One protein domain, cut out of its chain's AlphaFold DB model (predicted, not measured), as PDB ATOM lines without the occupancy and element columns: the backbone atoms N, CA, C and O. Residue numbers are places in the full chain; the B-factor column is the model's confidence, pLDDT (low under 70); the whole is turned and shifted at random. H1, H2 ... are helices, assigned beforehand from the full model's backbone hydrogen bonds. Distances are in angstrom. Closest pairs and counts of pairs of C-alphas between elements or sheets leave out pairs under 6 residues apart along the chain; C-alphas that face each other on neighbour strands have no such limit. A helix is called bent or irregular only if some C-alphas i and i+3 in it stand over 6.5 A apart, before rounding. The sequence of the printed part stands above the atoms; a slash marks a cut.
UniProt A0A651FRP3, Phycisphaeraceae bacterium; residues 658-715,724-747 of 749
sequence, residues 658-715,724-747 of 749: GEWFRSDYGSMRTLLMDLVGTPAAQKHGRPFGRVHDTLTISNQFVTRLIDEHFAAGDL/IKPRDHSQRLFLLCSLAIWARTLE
ATOM      1  N   GLY A 658      -4.994 145.407 386.186       86.50
ATOM      2  CA  GLY A 658      -3.883 145.697 387.085       86.50
ATOM      3  C   GLY A 658      -3.085 144.454 387.472       86.50
ATOM      4  O   GLY A 658      -1.902 144.563 387.778       86.50
ATOM      5  N   GLU A 659      -3.699 143.276 387.493       85.56
ATOM      6  CA  GLU A 659      -2.976 142.018 387.680       85.56
ATOM      7  C   GLU A 659      -2.400 141.512 386.366       85.56
ATOM      8  O   GLU A 659      -1.274 141.031 386.374       85.56
ATOM      9  N   TRP A 660      -3.084 141.699 385.235       89.31
ATOM     10  CA  TRP A 660      -2.553 141.346 383.915       89.31
ATOM     11  C   TRP A 660      -1.283 142.117 383.577       89.31
ATOM     12  O   TRP A 660      -0.297 141.511 383.178       89.31
ATOM     13  N   PHE A 661      -1.240 143.424 383.847       91.56
ATOM     14  CA  PHE A 661      -0.002 144.188 383.717       91.56
ATOM     15  C   PHE A 661       1.092 143.683 384.659       91.56
ATOM     16  O   PHE A 661       2.252 143.695 384.279       91.56
ATOM     17  N   ARG A 662       0.782 143.238 385.882       88.25
ATOM     18  CA  ARG A 662       1.813 142.770 386.832       88.25
ATOM     19  C   ARG A 662       2.352 141.383 386.496       88.25
ATOM     20  O   ARG A 662       3.561 141.184 386.551       88.25
ATOM     21  N   SER A 663       1.455 140.467 386.159       89.00
ATOM     22  CA  SER A 663       1.746 139.065 385.837       89.00
ATOM     23  C   SER A 663       2.165 138.839 384.386       89.00
ATOM     24  O   SER A 663       2.598 137.743 384.061       89.00
ATOM     25  N   ASP A 664       2.037 139.862 383.538       91.94
ATOM     26  CA  ASP A 664       2.172 139.758 382.082       91.94
ATOM     27  C   ASP A 664       1.200 138.751 381.443       91.94
ATOM     28  O   ASP A 664       1.510 138.083 380.460       91.94
ATOM     29  N   TYR A 665      -0.005 138.634 382.010       90.81
ATOM     30  CA  TYR A 665      -1.049 137.780 381.451       90.81
ATOM     31  C   TYR A 665      -1.371 138.207 380.016       90.81
ATOM     32  O   TYR A 665      -1.707 139.372 379.778       90.81
ATOM     33  N   GLY A 666      -1.256 137.264 379.077       90.88
ATOM     34  CA  GLY A 666      -1.472 137.514 377.655       90.88
ATOM     35  C   GLY A 666      -0.619 138.656 377.106       90.88
ATOM     36  O   GLY A 666      -1.122 139.468 376.342       90.88
ATOM     37  N   SER A 667       0.635 138.777 377.561       95.56
ATOM     38  CA  SER A 667       1.617 139.769 377.091       95.56
ATOM     39  C   SER A 667       1.254 141.240 377.354       95.56
ATOM     40  O   SER A 667       1.828 142.147 376.749       95.56
ATOM     41  N   MET A 668       0.314 141.520 378.263       94.75
ATOM     42  CA  MET A 668      -0.137 142.890 378.542       94.75
ATOM     43  C   MET A 668       0.954 143.791 379.138       94.75
ATOM     44  O   MET A 668       0.988 144.989 378.844       94.75
ATOM     45  N   ARG A 669       1.849 143.258 379.983       94.50
ATOM     46  CA  ARG A 669       2.995 144.017 380.522       94.50
ATOM     47  C   ARG A 669       3.986 144.302 379.414       94.50
ATOM     48  O   ARG A 669       4.437 145.438 379.299       94.50
ATOM     49  N   THR A 670       4.306 143.278 378.630       94.19
ATOM     50  CA  THR A 670       5.235 143.365 377.507       94.19
ATOM     51  C   THR A 670       4.762 144.430 376.520       94.19
ATOM     52  O   THR A 670       5.492 145.387 376.274       94.19
ATOM     53  N   LEU A 671       3.491 144.387 376.103       94.38
ATOM     54  CA  LEU A 671       2.878 145.406 375.249       94.38
ATOM     55  C   LEU A 671       3.001 146.819 375.847       94.38
ATOM     56  O   LEU A 671       3.493 147.733 375.188       94.38
ATOM     57  N   LEU A 672       2.606 147.015 377.113       94.12
ATOM     58  CA  LEU A 672       2.702 148.324 377.773       94.12
ATOM     59  C   LEU A 672       4.147 148.841 377.823       94.12
ATOM     60  O   LEU A 672       4.395 150.026 377.582       94.12
ATOM     61  N   MET A 673       5.102 147.982 378.171       91.88
ATOM     62  CA  MET A 673       6.500 148.376 378.313       91.88
ATOM     63  C   MET A 673       7.131 148.682 376.953       91.88
ATOM     64  O   MET A 673       7.809 149.704 376.830       91.88
ATOM     65  N   ASP A 674       6.848 147.889 375.925       89.50
ATOM     66  CA  ASP A 674       7.355 148.101 374.567       89.50
ATOM     67  C   ASP A 674       6.815 149.386 373.935       89.50
ATOM     68  O   ASP A 674       7.535 150.084 373.216       89.50
ATOM     69  N   LEU A 675       5.557 149.724 374.222       88.38
ATOM     70  CA  LEU A 675       4.910 150.928 373.706       88.38
ATOM     71  C   LEU A 675       5.264 152.190 374.501       88.38
ATOM     72  O   LEU A 675       5.503 153.246 373.917       88.38
ATOM     73  N   VAL A 676       5.280 152.103 375.834       88.06
ATOM     74  CA  VAL A 676       5.279 153.281 376.721       88.06
ATOM     75  C   VAL A 676       6.438 153.278 377.725       88.06
ATOM     76  O   VAL A 676       6.936 154.343 378.108       88.06
ATOM     77  N   GLY A 677       6.858 152.102 378.194       76.88
ATOM     78  CA  GLY A 677       7.698 151.953 379.387       76.88
ATOM     79  C   GLY A 677       9.210 151.871 379.169       76.88
ATOM     80  O   GLY A 677       9.957 152.220 380.082       76.88
ATOM     81  N   THR A 678       9.708 151.420 378.014       68.06
ATOM     82  CA  THR A 678      11.158 151.227 377.839       68.06
ATOM     83  C   THR A 678      11.904 152.555 377.707       68.06
ATOM     84  O   THR A 678      11.430 153.478 377.039       68.06
ATOM     85  N   PRO A 679      13.142 152.655 378.234       60.62
ATOM     86  CA  PRO A 679      14.025 153.755 377.904       60.62
ATOM     87  C   PRO A 679      14.202 153.896 376.402       60.62
ATOM     88  O   PRO A 679      14.309 155.016 375.978       60.62
ATOM     89  N   ALA A 680      14.177 152.840 375.580       56.44
ATOM     90  CA  ALA A 680      14.210 152.971 374.117       56.44
ATOM     91  C   ALA A 680      12.959 153.682 373.555       56.44
ATOM     92  O   ALA A 680      13.108 154.677 372.841       56.44
ATOM     93  N   ALA A 681      11.752 153.263 373.959       61.00
ATOM     94  CA  ALA A 681      10.494 153.945 373.630       61.00
ATOM     95  C   ALA A 681      10.477 155.409 374.119       61.00
ATOM     96  O   ALA A 681       9.950 156.299 373.454       61.00
ATOM     97  N   GLN A 682      11.131 155.692 375.251       63.34
ATOM     98  CA  GLN A 682      11.242 157.034 375.829       63.34
ATOM     99  C   GLN A 682      12.463 157.845 375.332       63.34
ATOM    100  O   GLN A 682      12.437 159.073 375.395       63.34
ATOM    101  N   LYS A 683      13.518 157.207 374.803       42.78
ATOM    102  CA  LYS A 683      14.822 157.787 374.390       42.78
ATOM    103  C   LYS A 683      14.762 158.389 372.997       42.78
ATOM    104  O   LYS A 683      15.487 159.344 372.738       42.78
ATOM    105  N   HIS A 684      13.842 157.926 372.150       53.81
ATOM    106  CA  HIS A 684      13.409 158.683 370.969       53.81
ATOM    107  C   HIS A 684      12.511 159.886 371.335       53.81
ATOM    108  O   HIS A 684      12.170 160.695 370.478       53.81
ATOM    109  N   GLY A 685      12.156 160.041 372.619       57.62
ATOM    110  CA  GLY A 685      11.487 161.217 373.177       57.62
ATOM    111  C   GLY A 685       9.975 161.288 372.955       57.62
ATOM    112  O   GLY A 685       9.371 162.264 373.402       57.62
ATOM    113  N   ARG A 686       9.360 160.307 372.272       71.25
ATOM    114  CA  ARG A 686       7.959 160.369 371.816       71.25
ATOM    115  C   ARG A 686       7.249 158.993 371.809       71.25
ATOM    116  O   ARG A 686       6.957 158.488 370.731       71.25
ATOM    117  N   PRO A 687       6.922 158.387 372.967       77.94
ATOM    118  CA  PRO A 687       6.182 157.112 373.024       77.94
ATOM    119  C   PRO A 687       4.774 157.179 372.405       77.94
ATOM    120  O   PRO A 687       4.226 156.164 371.993       77.94
ATOM    121  N   PHE A 688       4.192 158.378 372.305       87.00
ATOM    122  CA  PHE A 688       2.908 158.614 371.633       87.00
ATOM    123  C   PHE A 688       3.084 159.234 370.240       87.00
ATOM    124  O   PHE A 688       2.179 159.891 369.729       87.00
ATOM    125  N   GLY A 689       4.275 159.102 369.653       82.00
ATOM    126  CA  GLY A 689       4.538 159.524 368.286       82.00
ATOM    127  C   GLY A 689       4.171 160.981 368.006       82.00
ATOM    128  O   GLY A 689       4.487 161.897 368.779       82.00
ATOM    129  N   ARG A 690       3.436 161.195 366.912       78.94
ATOM    130  CA  ARG A 690       2.946 162.514 366.463       78.94
ATOM    131  C   ARG A 690       1.960 163.185 367.416       78.94
ATOM    132  O   ARG A 690       1.786 164.400 367.345       78.94
ATOM    133  N   VAL A 691       1.381 162.459 368.375       84.69
ATOM    134  CA  VAL A 691       0.574 163.073 369.442       84.69
ATOM    135  C   VAL A 691       1.405 164.091 370.227       84.69
ATOM    136  O   VAL A 691       0.860 165.109 370.647       84.69
ATOM    137  N   HIS A 692       2.725 163.893 370.362       82.56
ATOM    138  CA  HIS A 692       3.609 164.851 371.035       82.56
ATOM    139  C   HIS A 692       3.765 166.194 370.308       82.56
ATOM    140  O   HIS A 692       4.117 167.187 370.953       82.56
ATOM    141  N   ASP A 693       3.494 166.246 369.000       80.75
ATOM    142  CA  ASP A 693       3.487 167.501 368.241       80.75
ATOM    143  C   ASP A 693       2.280 168.370 368.625       80.75
ATOM    144  O   ASP A 693       2.379 169.598 368.668       80.75
ATOM    145  N   THR A 694       1.164 167.735 368.998       82.12
ATOM    146  CA  THR A 694      -0.065 168.412 369.430       82.12
ATOM    147  C   THR A 694      -0.114 168.601 370.946       82.12
ATOM    148  O   THR A 694      -0.374 169.704 371.429       82.12
ATOM    149  N   LEU A 695       0.170 167.567 371.737       85.38
ATOM    150  CA  LEU A 695       0.104 167.580 373.199       85.38
ATOM    151  C   LEU A 695       1.457 167.256 373.828       85.38
ATOM    152  O   LEU A 695       2.020 166.187 373.631       85.38
ATOM    153  N   THR A 696       1.954 168.134 374.700       86.94
ATOM    154  CA  THR A 696       3.113 167.798 375.539       86.94
ATOM    155  C   THR A 696       2.673 166.880 376.681       86.94
ATOM    156  O   THR A 696       2.313 167.365 377.755       86.94
ATOM    157  N   ILE A 697       2.697 165.568 376.443       89.00
ATOM    158  CA  ILE A 697       2.470 164.542 377.468       89.00
ATOM    159  C   ILE A 697       3.734 164.398 378.331       89.00
ATOM    160  O   ILE A 697       4.849 164.297 377.819       89.00
ATOM    161  N   SER A 698       3.572 164.434 379.654       89.56
ATOM    162  CA  SER A 698       4.673 164.371 380.620       89.56
ATOM    163  C   SER A 698       5.213 162.949 380.782       89.56
ATOM    164  O   SER A 698       4.652 162.154 381.537       89.56
ATOM    165  N   ASN A 699       6.354 162.652 380.149       87.00
ATOM    166  CA  ASN A 699       7.040 161.361 380.307       87.00
ATOM    167  C   ASN A 699       7.373 161.071 381.776       87.00
ATOM    168  O   ASN A 699       7.151 159.965 382.244       87.00
ATOM    169  N   GLN A 700       7.799 162.081 382.547       87.69
ATOM    170  CA  GLN A 700       8.077 161.911 383.977       87.69
ATOM    171  C   GLN A 700       6.837 161.452 384.759       87.69
ATOM    172  O   GLN A 700       6.939 160.637 385.675       87.69
ATOM    173  N   PHE A 701       5.660 161.991 384.428       90.25
ATOM    174  CA  PHE A 701       4.417 161.588 385.077       90.25
ATOM    175  C   PHE A 701       3.988 160.183 384.645       90.25
ATOM    176  O   PHE A 701       3.563 159.405 385.492       90.25
ATOM    177  N   VAL A 702       4.150 159.838 383.364       91.19
ATOM    178  CA  VAL A 702       3.872 158.491 382.842       91.19
ATOM    179  C   VAL A 702       4.786 157.445 383.488       91.19
ATOM    180  O   VAL A 702       4.279 156.461 384.017       91.19
ATOM    181  N   THR A 703       6.097 157.688 383.551       89.00
ATOM    182  CA  THR A 703       7.053 156.804 384.237       89.00
ATOM    183  C   THR A 703       6.688 156.643 385.708       89.00
ATOM    184  O   THR A 703       6.629 155.524 386.197       89.00
ATOM    185  N   ARG A 704       6.295 157.723 386.398       89.12
ATOM    186  CA  ARG A 704       5.801 157.620 387.778       89.12
ATOM    187  C   ARG A 704       4.552 156.739 387.897       89.12
ATOM    188  O   ARG A 704       4.449 155.998 388.863       89.12
ATOM    189  N   LEU A 705       3.596 156.822 386.965       90.25
ATOM    190  CA  LEU A 705       2.401 155.965 386.984       90.25
ATOM    191  C   LEU A 705       2.764 154.485 386.821       90.25
ATOM    192  O   LEU A 705       2.183 153.648 387.508       90.25
ATOM    193  N   ILE A 706       3.709 154.185 385.927       90.25
ATOM    194  CA  ILE A 706       4.256 152.840 385.708       90.25
ATOM    195  C   ILE A 706       4.947 152.358 386.989       90.25
ATOM    196  O   ILE A 706       4.554 151.336 387.551       90.25
ATOM    197  N   ASP A 707       5.895 153.137 387.510       88.38
ATOM    198  CA  ASP A 707       6.654 152.804 388.714       88.38
ATOM    199  C   ASP A 707       5.733 152.605 389.922       88.38
ATOM    200  O   ASP A 707       5.845 151.603 390.613       88.38
ATOM    201  N   GLU A 708       4.771 153.503 390.171       87.06
ATOM    202  CA  GLU A 708       3.810 153.376 391.278       87.06
ATOM    203  C   GLU A 708       2.886 152.154 391.128       87.06
ATOM    204  O   GLU A 708       2.421 151.610 392.136       87.06
ATOM    205  N   HIS A 709       2.610 151.716 389.893       87.56
ATOM    206  CA  HIS A 709       1.782 150.541 389.619       87.56
ATOM    207  C   HIS A 709       2.508 149.223 389.898       87.56
ATOM    208  O   HIS A 709       1.899 148.288 390.440       87.56
ATOM    209  N   PHE A 710       3.792 149.171 389.535       85.94
ATOM    210  CA  PHE A 710       4.670 148.010 389.693       85.94
ATOM    211  C   PHE A 710       5.408 147.981 391.040       85.94
ATOM    212  O   PHE A 710       5.812 146.911 391.500       85.94
ATOM    213  N   ALA A 711       5.535 149.122 391.723       77.62
ATOM    214  CA  ALA A 711       6.105 149.206 393.059       77.62
ATOM    215  C   ALA A 711       5.282 148.354 394.040       77.62
ATOM    216  O   ALA A 711       4.085 148.571 394.223       77.62
ATOM    217  N   ALA A 712       5.963 147.407 394.692       57.09
ATOM    218  CA  ALA A 712       5.430 146.417 395.638       57.09
ATOM    219  C   ALA A 712       4.681 145.198 395.041       57.09
ATOM    220  O   ALA A 712       3.780 144.660 395.688       57.09
ATOM    221  N   GLY A 713       5.086 144.725 393.855       48.22
ATOM    222  CA  GLY A 713       4.719 143.398 393.321       48.22
ATOM    223  C   GLY A 713       5.797 142.304 393.440       48.22
ATOM    224  O   GLY A 713       5.440 141.144 393.610       48.22
ATOM    225  N   ASP A 714       7.089 142.663 393.431       43.75
ATOM    226  CA  ASP A 714       8.190 141.704 393.173       43.75
ATOM    227  C   ASP A 714       9.086 141.351 394.386       43.75
ATOM    228  O   ASP A 714      10.125 140.717 394.216       43.75
ATOM    229  N   LEU A 715       8.732 141.721 395.627       41.22
ATOM    230  CA  LEU A 715       9.523 141.342 396.815       41.22
ATOM    231  C   LEU A 715       8.663 140.679 397.905       41.22
ATOM    232  O   LEU A 715       7.653 141.262 398.319       41.22
ATOM    233  N   ILE A 724       2.689 147.439 401.985       46.12
ATOM    234  CA  ILE A 724       2.221 148.634 401.278       46.12
ATOM    235  C   ILE A 724       1.556 148.123 400.001       46.12
ATOM    236  O   ILE A 724       2.236 147.602 399.121       46.12
ATOM    237  N   LYS A 725       0.222 148.196 399.920       52.16
ATOM    238  CA  LYS A 725      -0.496 147.819 398.695       52.16
ATOM    239  C   LYS A 725      -0.012 148.715 397.539       52.16
ATOM    240  O   LYS A 725      -0.040 149.938 397.723       52.16
ATOM    241  N   PRO A 726       0.377 148.145 396.381       60.25
ATOM    242  CA  PRO A 726       0.675 148.911 395.173       60.25
ATOM    243  C   PRO A 726      -0.453 149.891 394.853       60.25
ATOM    244  O   PRO A 726      -1.624 149.598 395.120       60.25
ATOM    245  N   ARG A 727      -0.133 151.045 394.261       70.81
ATOM    246  CA  ARG A 727      -1.182 151.938 393.761       70.81
ATOM    247  C   ARG A 727      -1.746 151.379 392.465       70.81
ATOM    248  O   ARG A 727      -1.018 150.970 391.563       70.81
ATOM    249  N   ASP A 728      -3.068 151.360 392.351       77.94
ATOM    250  CA  ASP A 728      -3.703 150.911 391.120       77.94
ATOM    251  C   ASP A 728      -3.854 152.056 390.101       77.94
ATOM    252  O   ASP A 728      -4.643 152.996 390.277       77.94
ATOM    253  N   HIS A 729      -3.078 151.962 389.019       88.44
ATOM    254  CA  HIS A 729      -3.123 152.843 387.855       88.44
ATOM    255  C   HIS A 729      -3.591 152.111 386.590       88.44
ATOM    256  O   HIS A 729      -3.527 152.703 385.515       88.44
ATOM    257  N   SER A 730      -4.113 150.886 386.718       89.31
ATOM    258  CA  SER A 730      -4.509 149.996 385.617       89.31
ATOM    259  C   SER A 730      -5.284 150.697 384.503       89.31
ATOM    260  O   SER A 730      -4.795 150.755 383.385       89.31
ATOM    261  N   GLN A 731      -6.422 151.333 384.802       90.50
ATOM    262  CA  GLN A 731      -7.232 152.003 383.772       90.50
ATOM    263  C   GLN A 731      -6.491 153.144 383.055       90.50
ATOM    264  O   GLN A 731      -6.721 153.403 381.879       90.50
ATOM    265  N   ARG A 732      -5.594 153.850 383.755       93.94
ATOM    266  CA  ARG A 732      -4.811 154.949 383.166       93.94
ATOM    267  C   ARG A 732      -3.711 154.418 382.263       93.94
ATOM    268  O   ARG A 732      -3.469 154.999 381.215       93.94
ATOM    269  N   LEU A 733      -3.055 153.340 382.685       95.00
ATOM    270  CA  LEU A 733      -2.044 152.659 381.888       95.00
ATOM    271  C   LEU A 733      -2.674 151.980 380.671       95.00
ATOM    272  O   LEU A 733      -2.117 152.099 379.591       95.00
ATOM    273  N   PHE A 734      -3.863 151.386 380.815       95.62
ATOM    274  CA  PHE A 734      -4.658 150.869 379.700       95.62
ATOM    275  C   PHE A 734      -4.954 151.971 378.681       95.62
ATOM    276  O   PHE A 734      -4.609 151.824 377.518       95.62
ATOM    277  N   LEU A 735      -5.480 153.118 379.133       95.50
ATOM    278  CA  LEU A 735      -5.731 154.269 378.263       95.50
ATOM    279  C   LEU A 735      -4.447 154.713 377.540       95.50
ATOM    280  O   LEU A 735      -4.442 154.843 376.324       95.50
ATOM    281  N   LEU A 736      -3.329 154.905 378.244       95.19
ATOM    282  CA  LEU A 736      -2.070 155.296 377.593       95.19
ATOM    283  C   LEU A 736      -1.546 154.220 376.623       95.19
ATOM    284  O   LEU A 736      -0.999 154.570 375.582       95.19
ATOM    285  N   CYS A 737      -1.743 152.938 376.925       95.31
ATOM    286  CA  CYS A 737      -1.406 151.833 376.033       95.31
ATOM    287  C   CYS A 737      -2.234 151.902 374.742       95.31
ATOM    288  O   CYS A 737      -1.654 151.944 373.661       95.31
ATOM    289  N   SER A 738      -3.562 152.034 374.841       95.75
ATOM    290  CA  SER A 738      -4.453 152.206 373.684       95.75
ATOM    291  C   SER A 738      -4.079 153.419 372.830       95.75
ATOM    292  O   SER A 738      -4.118 153.350 371.603       95.75
ATOM    293  N   LEU A 739      -3.670 154.528 373.462       94.50
ATOM    294  CA  LEU A 739      -3.179 155.706 372.745       94.50
ATOM    295  C   LEU A 739      -1.916 155.403 371.943       94.50
ATOM    296  O   LEU A 739      -1.788 155.871 370.818       94.50
ATOM    297  N   ALA A 740      -0.974 154.670 372.533       93.00
ATOM    298  CA  ALA A 740       0.286 154.336 371.887       93.00
ATOM    299  C   ALA A 740       0.093 153.356 370.718       93.00
ATOM    300  O   ALA A 740       0.748 153.524 369.692       93.00
ATOM    301  N   ILE A 741      -0.836 152.396 370.836       93.38
ATOM    302  CA  ILE A 741      -1.233 151.503 369.731       93.38
ATOM    303  C   ILE A 741      -1.730 152.341 368.550       93.38
ATOM    304  O   ILE A 741      -1.158 152.289 367.466       93.38
ATOM    305  N   TRP A 742      -2.732 153.189 368.782       91.94
ATOM    306  CA  TRP A 742      -3.283 154.051 367.736       91.94
ATOM    307  C   TRP A 742      -2.264 155.065 367.190       91.94
ATOM    308  O   TRP A 742      -2.221 155.347 365.998       91.94
ATOM    309  N   ALA A 743      -1.388 155.613 368.033       88.69
ATOM    310  CA  ALA A 743      -0.358 156.538 367.569       88.69
ATOM    311  C   ALA A 743       0.618 155.882 366.579       88.69
ATOM    312  O   ALA A 743       1.099 156.566 365.679       88.69
ATOM    313  N   ARG A 744       0.887 154.575 366.705       84.94
ATOM    314  CA  ARG A 744       1.715 153.838 365.738       84.94
ATOM    315  C   ARG A 744       1.038 153.691 364.380       84.94
ATOM    316  O   ARG A 744       1.724 153.810 363.368       84.94
ATOM    317  N   THR A 745      -0.283 153.507 364.333       77.25
ATOM    318  CA  THR A 745      -1.003 153.410 363.050       77.25
ATOM    319  C   THR A 745      -0.912 154.718 362.256       77.25
ATOM    320  O   THR A 745      -0.836 154.689 361.034       77.25
ATOM    321  N   LEU A 746      -0.814 155.869 362.935       76.62
ATOM    322  CA  LEU A 746      -0.564 157.177 362.304       76.62
ATOM    323  C   LEU A 746       0.848 157.341 361.715       76.62
ATOM    324  O   LEU A 746       1.084 158.297 360.973       76.62
ATOM    325  N   GLU A 747       1.802 156.505 362.121       73.56
ATOM    326  CA  GLU A 747       3.211 156.599 361.718       73.56
ATOM    327  C   GLU A 747       3.599 155.583 360.644       73.56
ATOM    328  O   GLU A 747       4.566 155.814 359.919       73.56
TER     329      GLU A 747
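This is residues 658 to 715 and 724 to 747 of the 749 residues of a protein of Phycisphaeraceae bacterium (UniProt A0A651FRP3). One long helix, H6, together with the stretch before it, makes the length of this model, and the irregular helix H2 packs steeply across its middle, with residues 671 to 676 of H2 on residues 733 to 741 of H6. H5 slants past the first residues of H6, H1 lies across that same end and across H2, and of the two short helices H3 sits at the corner where H2 ends, while H4, the farthest from the mean of the C-alphas, is near the later part of H6. The printed part has 82 residues with six named helices, H1 to H6 in chain order, and no named strand: the class is all helix, and the packing is mostly crossed. It is compact, with a radius of gyration of the C-alphas of 12.6 A, and only just elongated, with spans of 38 by 25 by 21 A.

H1, residues 658 to 663, begins at C-alpha 658 (-3.883, 145.697, 387.085). H2, residues 665 to 677, is 16.8 A long and irregular: C-alphas 666 and 669 are 8.4 A apart. H3 holds residues 679 to 683 and H4 residues 691 to 694, each 5.4 A long. H5, residues 699 to 710, measures 16.5 A and begins at C-alpha 699 (7.040, 161.361, 380.307). H6, residues 730 to 747, measures 26.0 A and ends at C-alpha 747 (3.211, 156.599, 361.718).

H2 and H6 touch at a steep tilt of 65 degrees, the same way; their closest C-alphas, of Leu 672 and Cys 737, are 5.7 A apart. H1 touches H2 about perpendicular, at 80 degrees, with the C-alphas of Phe 661 and Arg 669 closest at 4.4 A. H1 and H6 only just touch, with 3 pairs of C-alphas within 8 A; Gly 658 and Ser 730 have the closest, 4.6 A apart. H5 and H6 also only just touch, with 3 such pairs, at a steep tilt of 46 degrees, opposite ways; the closest C-alphas are those of Ile 706 and Leu 733, at 7.4 A. H2 and H5 are close but not clearly touching, with the C-alphas of Gly 677 and Thr 703 closest at 6.9 A. H2 and H3 only just touch, only at the corner, with 3 pairs; the C-alphas of Leu 675 and Ala 681 are closest at 6.3 A. H4 is close to H6 but not clearly touching, with the C-alphas of Val 691 and Ala 743 closest at 6.9 A. H3 and H6 are apart. In H3 and H5 every O i to N i+4 pair is within hydrogen-bond range, against 1 of 2 in H1, 7 of 9 in H2 and 13 of 14 in H6; H4 is too short for such a pair.

The two C-alphas farthest apart, those of Ile 724 and Glu 747, are 40.4 A apart. Residues 716 to 723 are not printed, and C-alphas 715 and 724 are 11.2 A apart across this cut, in the link from H5 to H6. Of the links that are printed whole, H3 to H4 is short and the others are tight. The mean pLDDT of the printed part is 81.6; residues 678 to 685, 712 to 715 and 724 to 726 are under 70.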